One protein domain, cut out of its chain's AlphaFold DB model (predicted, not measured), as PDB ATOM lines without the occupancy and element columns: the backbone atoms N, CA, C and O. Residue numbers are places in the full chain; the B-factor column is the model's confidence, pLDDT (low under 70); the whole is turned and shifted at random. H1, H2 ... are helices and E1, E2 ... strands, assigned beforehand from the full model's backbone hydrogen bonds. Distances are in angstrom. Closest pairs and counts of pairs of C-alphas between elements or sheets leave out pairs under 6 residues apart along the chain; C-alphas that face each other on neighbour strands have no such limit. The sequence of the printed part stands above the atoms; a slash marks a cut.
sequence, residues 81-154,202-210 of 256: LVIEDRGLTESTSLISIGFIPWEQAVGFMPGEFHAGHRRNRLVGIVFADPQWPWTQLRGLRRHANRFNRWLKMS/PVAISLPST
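What this domain is: This is residues 81 to 154 and 202 to 210 of the 256 residues of an uncharacterized protein of Actinomyces slackii (UniProt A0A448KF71). A long, strongly twisted hairpin of E4 and E5 runs along much of the domain, with the short strand E6 beside the E5 side of it, and a small three-stranded sheet, E1 E2 E3, lies near the end where E4 begins and E5 ends. Past the last residue of E5 come the short helix H1 and then the longer H2, which lies beyond E6 and only grazes the larger sheet with its residues 144 to 150. The printed part has 83 residues with two named helices and six named strands, in the order E1 E2 E3 E4 E5 H1 H2 E6; the sheets, E4 - E5 - E6 and E1 - E2 - E3, are antiparallel, and the class is mixed, helices and strands. The whole is compact, with a radius of gyration of the C-alphas of 12.5 A and spans of 37 by 30 by 22 A.

Where its parts are: E4 is residues 105 to 115, 26.3 A long from C-alpha 105 at (150.642, 106.726, 138.511), and it bends by 53 degrees at residue 108. E5 is residues 118 to 127, 27.8 A long, and E6 is residues 203 to 206, ending with C-alpha 206 at (158.135, 94.649, 133.313). E1 is residues 81 to 84, beginning with C-alpha 81 at (164.025, 100.737, 137.271); E2 is residues 87 to 90 and E3 residues 99 to 101. H1 is residues 132 to 136, and H2 is residues 141 to 150, 14.2 A long.

How they stand to each other: E4 and E5 are a hairpin at 158 degrees, with N 111 and O 122 at 2.8 A. E5, the inner strand, is antiparallel to E6 at 137 degrees, with N 123 and O 205 at 2.9 A. H2 grazes this sheet with residues 144 to 150; the closest C-alphas of H2 and E6, those of Asn 148 and Ala 204, are 6.8 A apart. H1 and H2 are close but not clearly touching, with the C-alphas of Trp 134 and Arg 141 at 5.9 A. H1 is only just not on either sheet, with 4 pairs of C-alphas within 10 A of each. E1, E2 and E3 form a meander, each strand the antiparallel neighbour of the one before: N 82 and O 89 are 2.9 A apart, and N 100 and O 88 2.7 A. E3 and E4 meet only through their link, and E2 is only just apart from E4, at 8.3 A. In H1 and H2 every O i to N i+4 pair is within hydrogen-bond range.

The domain as a whole: The two C-alphas farthest apart, those of Arg 86 and His 117, are 37.0 A apart. Residues 155 to 201 are not printed, and C-alphas 154 and 202 are 11.4 A apart across this cut, which lies between H2 and E6. Of the links that are printed whole, none is long. The mean pLDDT of the printed part is 70.1; 36 residues are under 70, among them 111 to 121, 143 to 154 and 202 to 210, and E6 has a mean of 43.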
ATOM      1  N   LEU A  81     165.060  99.935 136.637       83.00
ATOM      2  CA  LEU A  81     164.025 100.737 137.271       83.00
ATOM      3  C   LEU A  81     164.635 101.588 138.388       83.00
ATOM      4  O   LEU A  81     165.424 101.077 139.190       83.00
ATOM      5  N   VAL A  82     164.231 102.850 138.468       86.56
ATOM      6  CA  VAL A  82     164.575 103.753 139.574       86.56
ATOM      7  C   VAL A  82     163.293 104.328 140.156       86.56
ATOM      8  O   VAL A  82     162.465 104.844 139.412       86.56
ATOM      9  N   ILE A  83     163.126 104.221 141.471       86.44
ATOM     10  CA  ILE A  83     161.986 104.764 142.213       86.44
ATOM     11  C   ILE A  83     162.494 105.938 143.051       86.44
ATOM     12  O   ILE A  83     163.325 105.734 143.934       86.44
ATOM     13  N   GLU A  84     161.996 107.139 142.781       89.44
ATOM     14  CA  GLU A  84     162.396 108.391 143.438       89.44
ATOM     15  C   GLU A  84     161.165 109.122 143.990       89.44
ATOM     16  O   GLU A  84     160.033 108.813 143.623       89.44
ATOM     17  N   ASP A  85     161.364 110.145 144.822       89.75
ATOM     18  CA  ASP A  85     160.263 110.935 145.399       89.75
ATOM     19  C   ASP A  85     159.416 111.667 144.354       89.75
ATOM     20  O   ASP A  85     158.237 111.909 144.580       89.75
ATOM     21  N   ARG A  86     159.999 111.991 143.196       88.00
ATOM     22  CA  ARG A  86     159.303 112.648 142.079       88.00
ATOM     23  C   ARG A  86     158.572 111.680 141.145       88.00
ATOM     24  O   ARG A  86     157.727 112.114 140.371       88.00
ATOM     25  N   GLY A  87     158.927 110.394 141.151       87.81
ATOM     26  CA  GLY A  87     158.331 109.427 140.234       87.81
ATOM     27  C   GLY A  87     159.150 108.160 140.014       87.81
ATOM     28  O   GLY A  87     160.083 107.828 140.746       87.81
ATOM     29  N   LEU A  88     158.795 107.457 138.946       87.38
ATOM     30  CA  LEU A  88     159.363 106.186 138.528       87.38
ATOM     31  C   LEU A  88     160.086 106.342 137.189       87.38
ATOM     32  O   LEU A  88     159.473 106.732 136.206       87.38
ATOM     33  N   THR A  89     161.359 105.971 137.104       87.19
ATOM     34  CA  THR A  89     162.053 105.849 135.813       87.19
ATOM     35  C   THR A  89     162.121 104.390 135.396       87.19
ATOM     36  O   THR A  89     162.838 103.597 136.008       87.19
ATOM     37  N   GLU A  90     161.406 104.036 134.330       81.69
ATOM     38  CA  GLU A  90     161.520 102.742 133.667       81.69
ATOM     39  C   GLU A  90     162.500 102.844 132.497       81.69
ATOM     40  O   GLU A  90     162.368 103.682 131.610       81.69
ATOM     41  N   SER A  91     163.501 101.969 132.473       78.75
ATOM     42  CA  SER A  91     164.419 101.835 131.340       78.75
ATOM     43  C   SER A  91     164.630 100.373 130.981       78.75
ATOM     44  O   SER A  91     165.718 100.014 130.550       78.75
ATOM     45  N   THR A  92     163.629  99.508 131.193       71.00
ATOM     46  CA  THR A  92     163.733  98.041 131.052       71.00
ATOM     47  C   THR A  92     163.835  97.574 129.600       71.00
ATOM     48  O   THR A  92     164.474  96.551 129.336       71.00
ATOM     49  N   SER A  93     163.295  98.352 128.665       70.69
ATOM     50  CA  SER A  93     163.275  98.072 127.231       70.69
ATOM     51  C   SER A  93     163.555  99.335 126.416       70.69
ATOM     52  O   SER A  93     163.447 100.447 126.925       70.69
ATOM     53  N   LEU A  94     163.874  99.174 125.129       66.62
ATOM     54  CA  LEU A  94     164.014 100.296 124.189       66.62
ATOM     55  C   LEU A  94     162.685 101.028 123.913       66.62
ATOM     56  O   LEU A  94     162.695 102.099 123.320       66.62
ATOM     57  N   ILE A  95     161.553 100.452 124.334       67.88
ATOM     58  CA  ILE A  95     160.195 100.991 124.147       67.88
ATOM     59  C   ILE A  95     159.623 101.470 125.502       67.88
ATOM     60  O   ILE A  95     158.422 101.673 125.642       67.88
ATOM     61  N   SER A  96     160.461 101.640 126.532       73.94
ATOM     62  CA  SER A  96     160.007 102.136 127.836       73.94
ATOM     63  C   SER A  96     159.456 103.558 127.734       73.94
ATOM     64  O   SER A  96     160.018 104.386 127.015       73.94
ATOM     65  N   ILE A  97     158.426 103.862 128.527       76.88
ATOM     66  CA  ILE A  97     157.855 105.217 128.636       76.88
ATOM     67  C   ILE A  97     158.883 106.212 129.205       76.88
ATOM     68  O   ILE A  97     158.832 107.401 128.901       76.88
ATOM     69  N   GLY A  98     159.859 105.724 129.979       83.38
ATOM     70  CA  GLY A  98     160.883 106.549 130.605       83.38
ATOM     71  C   GLY A  98     160.455 106.986 132.000       83.38
ATOM     72  O   GLY A  98     160.126 106.147 132.838       83.38
ATOM     73  N   PHE A  99     160.504 108.290 132.263       88.50
ATOM     74  CA  PHE A  99     160.107 108.857 133.549       88.50
ATOM     75  C   PHE A  99     158.585 108.993 133.646       88.50
ATOM     76  O   PHE A  99     157.965 109.570 132.760       88.50
ATOM     77  N   ILE A 100     158.009 108.497 134.738       87.69
ATOM     78  CA  ILE A 100     156.585 108.522 135.062       87.69
ATOM     79  C   ILE A 100     156.425 109.269 136.392       87.69
ATOM     80  O   ILE A 100     156.828 108.738 137.429       87.69
ATOM     81  N   PRO A 101     155.860 110.485 136.389       90.62
ATOM     82  CA  PRO A 101     155.603 111.234 137.616       90.62
ATOM     83  C   PRO A 101     154.531 110.541 138.477       90.62
ATOM     84  O   PRO A 101     153.627 109.895 137.937       90.62
ATOM     85  N   TRP A 102     154.608 110.663 139.807       89.06
ATOM     86  CA  TRP A 102     153.627 110.027 140.707       89.06
ATOM     87  C   TRP A 102     152.208 110.548 140.489       89.06
ATOM     88  O   TRP A 102     151.254 109.787 140.625       89.06
ATOM     89  N   GLU A 103     152.069 111.801 140.059       89.38
ATOM     90  CA  GLU A 103     150.802 112.428 139.681       89.38
ATOM     91  C   GLU A 103     150.096 111.667 138.552       89.38
ATOM     92  O   GLU A 103     148.878 111.740 138.416       89.38
ATOM     93  N   GLN A 104     150.858 110.928 137.740       85.38
ATOM     94  CA  GLN A 104     150.330 110.113 136.656       85.38
ATOM     95  C   GLN A 104     150.143 108.647 137.040       85.38
ATOM     96  O   GLN A 104     149.412 107.969 136.335       85.38
ATOM     97  N   ALA A 105     150.736 108.135 138.121       84.06
ATOM     98  CA  ALA A 105     150.642 106.726 138.511       84.06
ATOM     99  C   ALA A 105     149.609 106.522 139.636       84.06
ATOM    100  O   ALA A 105     149.953 106.513 140.816       84.06
ATOM    101  N   VAL A 106     148.336 106.325 139.275       83.00
ATOM    102  CA  VAL A 106     147.220 106.212 140.241       83.00
ATOM    103  C   VAL A 106     147.059 104.819 140.845       83.00
ATOM    104  O   VAL A 106     146.327 104.645 141.816       83.00
ATOM    105  N   GLY A 107     147.722 103.808 140.285       76.88
ATOM    106  CA  GLY A 107     147.647 102.449 140.806       76.88
ATOM    107  C   GLY A 107     148.616 101.483 140.142       76.88
ATOM    108  O   GLY A 107     149.151 101.746 139.064       76.88
ATOM    109  N   PHE A 108     148.810 100.337 140.794       79.44
ATOM    110  CA  PHE A 108     149.689  99.261 140.343       79.44
ATOM    111  C   PHE A 108     148.921  97.944 140.317       79.44
ATOM    112  O   PHE A 108     148.224  97.604 141.269       79.44
ATOM    113  N   MET A 109     149.055  97.196 139.226       74.06
ATOM    114  CA  MET A 109     148.381  95.914 139.026       74.06
ATOM    115  C   MET A 109     149.427  94.826 138.778       74.06
ATOM    116  O   MET A 109     150.111  94.877 137.755       74.06
ATOM    117  N   PRO A 110     149.586  93.835 139.670       70.81
ATOM    118  CA  PRO A 110     150.468  92.713 139.394       70.81
ATOM    119  C   PRO A 110     149.910  91.905 138.218       70.81
ATOM    120  O   PRO A 110     148.718  91.609 138.152       70.81
ATOM    121  N   GLY A 111     150.781  91.549 137.284       65.44
ATOM    122  CA  GLY A 111     150.455  90.696 136.151       65.44
ATOM    123  C   GLY A 111     151.481  89.584 136.009       65.44
ATOM    124  O   GLY A 111     152.660  89.756 136.316       65.44
ATOM    125  N   GLU A 112     151.049  88.439 135.505       65.44
ATOM    126  CA  GLU A 112     151.952  87.394 135.040       65.44
ATOM    127  C   GLU A 112     151.673  87.153 133.561       65.44
ATOM    128  O   GLU A 112     150.519  87.123 133.139       65.44
ATOM    129  N   PHE A 113     152.728  86.990 132.770       61.75
ATOM    130  CA  PHE A 113     152.591  86.505 131.405       61.75
ATOM    131  C   PHE A 113     153.580  85.383 131.135       61.75
ATOM    132  O   PHE A 113     154.692  85.333 131.677       61.75
ATOM    133  N   HIS A 114     153.167  84.491 130.249       59.25
ATOM    134  CA  HIS A 114     153.957  83.351 129.828       59.25
ATOM    135  C   HIS A 114     154.605  83.685 128.493       59.25
ATOM    136  O   HIS A 114     153.926  83.879 127.488       59.25
ATOM    137  N   ALA A 115     155.935  83.753 128.488       56.84
ATOM    138  CA  ALA A 115     156.715  83.792 127.258       56.84
ATOM    139  C   ALA A 115     157.336  82.407 127.059       56.84
ATOM    140  O   ALA A 115     158.355  82.077 127.675       56.84
ATOM    141  N   GLY A 116     156.679  81.571 126.252       63.25
ATOM    142  CA  GLY A 116     157.027  80.152 126.134       63.25
ATOM    143  C   GLY A 116     156.894  79.435 127.483       63.25
ATOM    144  O   GLY A 116     155.882  79.577 128.165       63.25
ATOM    145  N   HIS A 117     157.936  78.710 127.906       56.34
ATOM    146  CA  HIS A 117     157.960  77.980 129.184       56.34
ATOM    147  C   HIS A 117     158.300  78.838 130.417       56.34
ATOM    148  O   HIS A 117     158.351  78.317 131.531       56.34
ATOM    149  N   ARG A 118     158.562  80.144 130.261       54.03
ATOM    150  CA  ARG A 118     158.935  81.017 131.386       54.03
ATOM    151  C   ARG A 118     157.764  81.890 131.828       54.03
ATOM    152  O   ARG A 118     157.188  82.616 131.018       54.03
ATOM    153  N   ARG A 119     157.472  81.867 133.134       63.56
ATOM    154  CA  ARG A 119     156.602  82.850 133.793       63.56
ATOM    155  C   ARG A 119     157.391  84.118 134.069       63.56
ATOM    156  O   ARG A 119     158.390  84.089 134.787       63.56
ATOM    157  N   ASN A 120     156.928  85.224 133.512       65.25
ATOM    158  CA  ASN A 120     157.464  86.542 133.788       65.25
ATOM    159  C   ASN A 120     156.433  87.319 134.602       65.25
ATOM    160  O   ASN A 120     155.272  87.417 134.208       65.25
ATOM    161  N   ARG A 121     156.869  87.878 135.731       69.44
ATOM    162  CA  ARG A 121     156.048  88.810 136.501       69.44
ATOM    163  C   ARG A 121     156.222  90.217 135.937       69.44
ATOM    164  O   ARG A 121     157.316  90.607 135.533       69.44
ATOM    165  N   LEU A 122     155.122  90.944 135.884       70.62
ATOM    166  CA  LEU A 122     154.989  92.310 135.408       70.62
ATOM    167  C   LEU A 122     154.195  93.098 136.448       70.62
ATOM    168  O   LEU A 122     153.454  92.525 137.246       70.62
ATOM    169  N   VAL A 123     154.306  94.417 136.400       72.88
ATOM    170  CA  VAL A 123     153.401  95.311 137.113       72.88
ATOM    171  C   VAL A 123     152.857  96.307 136.098       72.88
ATOM    172  O   VAL A 123     153.602  97.077 135.501       72.88
ATOM    173  N   GLY A 124     151.553  96.260 135.852       75.00
ATOM    174  CA  GLY A 124     150.854  97.293 135.101       75.00
ATOM    175  C   GLY A 124     150.724  98.560 135.937       75.00
ATOM    176  O   GLY A 124     150.495  98.480 137.144       75.00
ATOM    177  N   ILE A 125     150.856  99.717 135.294       78.75
ATOM    178  CA  ILE A 125     150.570 101.011 135.920       78.75
ATOM    179  C   ILE A 125     149.228 101.511 135.401       78.75
ATOM    180  O   ILE A 125     148.977 101.535 134.192       78.75
ATOM    181  N   VAL A 126     148.364 101.902 136.332       79.56
ATOM    182  CA  VAL A 126     147.126 102.619 136.040       79.56
ATOM    183  C   VAL A 126     147.465 104.103 135.996       79.56
ATOM    184  O   VAL A 126     148.031 104.628 136.955       79.56
ATOM    185  N   PHE A 127     147.147 104.761 134.879       81.88
ATOM    186  CA  PHE A 127     147.493 106.164 134.657       81.88
ATOM    187  C   PHE A 127     146.344 107.120 135.002       81.88
ATOM    188  O   PHE A 127     145.188 106.785 134.746       81.88
ATOM    189  N   ALA A 128     146.666 108.300 135.549       80.00
ATOM    190  CA  ALA A 128     145.697 109.364 135.839       80.00
ATOM    191  C   ALA A 128     145.082 109.925 134.552       80.00
ATOM    192  O   ALA A 128     143.862 109.913 134.395       80.00
ATOM    193  N   ASP A 129     145.932 110.372 133.621       79.88
ATOM    194  CA  ASP A 129     145.553 110.595 132.232       79.88
ATOM    195  C   ASP A 129     145.934 109.352 131.423       79.88
ATOM    196  O   ASP A 129     147.113 109.072 131.187       79.88
ATOM    197  N   PRO A 130     144.955 108.588 130.941       74.56
ATOM    198  CA  PRO A 130     145.275 107.379 130.212       74.56
ATOM    199  C   PRO A 130     145.829 107.610 128.788       74.56
ATOM    200  O   PRO A 130     146.306 106.662 128.159       74.56
ATOM    201  N   GLN A 131     145.717 108.824 128.230       77.50
ATOM    202  CA  GLN A 131     146.355 109.172 126.954       77.50
ATOM    203  C   GLN A 131     147.831 109.528 127.136       77.50
ATOM    204  O   GLN A 131     148.628 109.317 126.219       77.50
ATOM    205  N   TRP A 132     148.209 109.981 128.329       81.75
ATOM    206  CA  TRP A 132     149.565 110.373 128.688       81.75
ATOM    207  C   TRP A 132     150.661 109.369 128.288       81.75
ATOM    208  O   TRP A 132     151.598 109.773 127.600       81.75
ATOM    209  N   PRO A 133     150.585 108.056 128.593       79.44
ATOM    210  CA  PRO A 133     151.661 107.138 128.209       79.44
ATOM    211  C   PRO A 133     151.842 107.045 126.684       79.44
ATOM    212  O   PRO A 133     152.943 106.805 126.188       79.44
ATOM    213  N   TRP A 134     150.779 107.274 125.911       78.81
ATOM    214  CA  TRP A 134     150.828 107.227 124.453       78.81
ATOM    215  C   TRP A 134     151.434 108.481 123.834       78.81
ATOM    216  O   TRP A 134     152.009 108.382 122.747       78.81
ATOM    217  N   THR A 135     151.333 109.633 124.504       80.69
ATOM    218  CA  THR A 135     151.996 110.868 124.062       80.69
ATOM    219  C   THR A 135     153.508 110.787 124.272       80.69
ATOM    220  O   THR A 135     154.266 111.291 123.443       80.69
ATOM    221  N   GLN A 136     153.963 110.050 125.292       79.06
ATOM    222  CA  GLN A 136     155.392 109.842 125.555       79.06
ATOM    223  C   GLN A 136     156.081 108.925 124.531       79.06
ATOM    224  O   GLN A 136     157.265 109.084 124.245       79.06
ATOM    225  N   LEU A 137     155.350 107.997 123.906       73.75
ATOM    226  CA  LEU A 137     155.920 106.964 123.028       73.75
ATOM    227  C   LEU A 137     156.283 107.431 121.596       73.75
ATOM    228  O   LEU A 137     156.514 106.577 120.743       73.75
ATOM    229  N   ARG A 138     156.311 108.744 121.303       68.62
ATOM    230  CA  ARG A 138     156.805 109.406 120.058       68.62
ATOM    231  C   ARG A 138     156.815 108.534 118.777       68.62
ATOM    232  O   ARG A 138     157.852 108.312 118.166       68.62
ATOM    233  N   GLY A 139     155.650 108.022 118.358       68.25
ATOM    234  CA  GLY A 139     155.486 107.243 117.112       68.25
ATOM    235  C   GLY A 139     155.529 105.712 117.260       68.25
ATOM    236  O   GLY A 139     154.972 104.995 116.428       68.25
ATOM    237  N   LEU A 140     156.041 105.187 118.374       70.69
ATOM    238  CA  LEU A 140     156.054 103.753 118.696       70.69
ATOM    239  C   LEU A 140     154.716 103.236 119.249       70.69
ATOM    240  O   LEU A 140     154.568 102.043 119.523       70.69
ATOM    241  N   ARG A 141     153.699 104.102 119.340       71.88
ATOM    242  CA  ARG A 141     152.350 103.787 119.843       71.88
ATOM    243  C   ARG A 141     151.762 102.514 119.237       71.88
ATOM    244  O   ARG A 141     151.133 101.728 119.942       71.88
ATOM    245  N   ARG A 142     151.921 102.300 117.925       71.50
ATOM    246  CA  ARG A 142     151.366 101.118 117.239       71.50
ATOM    247  C   ARG A 142     152.062  99.826 117.673       71.50
ATOM    248  O   ARG A 142     151.388  98.810 117.829       71.50
ATOM    249  N   HIS A 143     153.373  99.869 117.896       65.25
ATOM    250  CA  HIS A 143     154.159  98.718 118.341       65.25
ATOM    251  C   HIS A 143     153.893  98.398 119.808       65.25
ATOM    252  O   HIS A 143     153.595  97.249 120.119       65.25
ATOM    253  N   ALA A 144     153.867  99.413 120.675       67.62
ATOM    254  CA  ALA A 144     153.487  99.253 122.077       67.62
ATOM    255  C   ALA A 144     152.067  98.672 122.220       67.62
ATOM    256  O   ALA A 144     151.854  97.721 122.966       67.62
ATOM    257  N   ASN A 145     151.105  99.136 121.411       69.88
ATOM    258  CA  ASN A 145     149.761  98.549 121.381       69.88
ATOM    259  C   ASN A 145     149.747  97.090 120.902       69.88
ATOM    260  O   ASN A 145     149.012  96.269 121.447       69.88
ATOM    261  N   ARG A 146     150.539  96.731 119.880       68.12
ATOM    262  CA  ARG A 146     150.667  95.328 119.446       68.12
ATOM    263  C   ARG A 146     151.281  94.460 120.543       68.12
ATOM    264  O   ARG A 146     150.784  93.363 120.764       68.12
ATOM    265  N   PHE A 147     152.298  94.963 121.235       65.06
ATOM    266  CA  PHE A 147     152.961  94.259 122.327       65.06
ATOM    267  C   PHE A 147     152.016  94.027 123.513       65.06
ATOM    268  O   PHE A 147     151.876  92.891 123.955       65.06
ATOM    269  N   ASN A 148     151.266  95.048 123.942       68.00
ATOM    270  CA  ASN A 148     150.267  94.904 125.008       68.00
ATOM    271  C   ASN A 148     149.177  93.883 124.644       68.00
ATOM    272  O   ASN A 148     148.769  93.090 125.490       68.00
ATOM    273  N   ARG A 149     148.736  93.848 123.376       66.44
ATOM    274  CA  ARG A 149     147.794  92.822 122.894       66.44
ATOM    275  C   ARG A 149     148.400  91.421 122.907       66.44
ATOM    276  O   ARG A 149     147.717  90.471 123.274       66.44
ATOM    277  N   TRP A 150     149.665  91.294 122.509       62.03
ATOM    278  CA  TRP A 150     150.379  90.018 122.501       62.03
ATOM    279  C   TRP A 150     150.570  89.451 123.909       62.03
ATOM    280  O   TRP A 150     150.390  88.254 124.108       62.03
ATOM    281  N   LEU A 151     150.847  90.310 124.894       57.88
ATOM    282  CA  LEU A 151     151.024  89.908 126.289       57.88
ATOM    283  C   LEU A 151     149.765  89.313 126.935       57.88
ATOM    284  O   LEU A 151     149.879  88.807 128.048       57.88
ATOM    285  N   LYS A 152     148.595  89.363 126.267       56.16
ATOM    286  CA  LYS A 152     147.301  88.871 126.774       56.16
ATOM    287  C   LYS A 152     147.146  89.172 128.263       56.16
ATOM    288  O   LYS A 152     146.860  88.261 129.032       56.16
ATOM    289  N   MET A 153     147.412  90.413 128.677       49.62
ATOM    290  CA  MET A 153     147.313  90.796 130.082       49.62
ATOM    291  C   MET A 153     145.848  90.641 130.501       49.62
ATOM    292  O   MET A 153     145.013  91.516 130.282       49.62
ATOM    293  N   SER A 154     145.519  89.449 130.992       37.09
ATOM    294  CA  SER A 154     144.244  89.105 131.579       37.09
ATOM    295  C   SER A 154     144.202  89.811 132.919       37.09
ATOM    296  O   SER A 154     145.100  89.622 133.742       37.09
ATOM    297  N   PRO A 202     145.473 100.268 129.842       39.81
ATOM    298  CA  PRO A 202     146.604 100.248 130.773       39.81
ATOM    299  C   PRO A 202     147.914  99.871 130.058       39.81
ATOM    300  O   PRO A 202     147.903  99.112 129.080       39.81
ATOM    301  N   VAL A 203     149.051 100.379 130.551       44.94
ATOM    302  CA  VAL A 203     150.383 100.015 130.036       44.94
ATOM    303  C   VAL A 203     151.092  99.081 131.012       44.94
ATOM    304  O   VAL A 203     151.218  99.356 132.206       44.94
ATOM    305  N   ALA A 204     151.544  97.952 130.472       41.59
ATOM    306  CA  ALA A 204     152.290  96.930 131.181       41.59
ATOM    307  C   ALA A 204     153.759  97.339 131.320       41.59
ATOM    308  O   ALA A 204     154.422  97.571 130.310       41.59
ATOM    309  N   ILE A 205     154.282  97.359 132.546       47.06
ATOM    310  CA  ILE A 205     155.708  97.559 132.815       47.06
ATOM    311  C   ILE A 205     156.298  96.263 133.367       47.06
ATOM    312  O   ILE A 205     155.694  95.565 134.184       47.06
ATOM    313  N   SER A 206     157.483  95.890 132.887       39.03
ATOM    314  CA  SER A 206     158.135  94.649 133.313       39.03
ATOM    315  C   SER A 206     159.018  94.848 134.531       39.03
ATOM    316  O   SER A 206     159.981  95.600 134.476       39.03
ATOM    317  N   LEU A 207     158.713  94.163 135.639       38.12
ATOM    318  CA  LEU A 207     159.496  94.236 136.873       38.12
ATOM    319  C   LEU A 207     159.992  92.842 137.287       38.12
ATOM    320  O   LEU A 207     159.182  91.934 137.466       38.12
ATOM    321  N   PRO A 208     161.310  92.631 137.474       29.97
ATOM    322  CA  PRO A 208     161.829  91.359 137.966       29.97
ATOM    323  C   PRO A 208     161.433  91.121 139.435       29.97
ATOM    324  O   PRO A 208     161.654  91.955 140.310       29.97
ATOM    325  N   SER A 209     160.872  89.940 139.703       36.72
ATOM    326  CA  SER A 209     160.166  89.582 140.943       36.72
ATOM    327  C   SER A 209     161.025  89.275 142.167       36.72
ATOM    328  O   SER A 209     160.476  89.046 143.242       36.72
ATOM    329  N   THR A 210     162.353  89.261 142.062       34.16
ATOM    330  CA  THR A 210     163.196  88.829 143.189       34.16
ATOM    331  C   THR A 210     163.323  89.868 144.305       34.16
ATOM    332  O   THR A 210     163.874  89.542 145.346       34.16
TER     333      THR A 210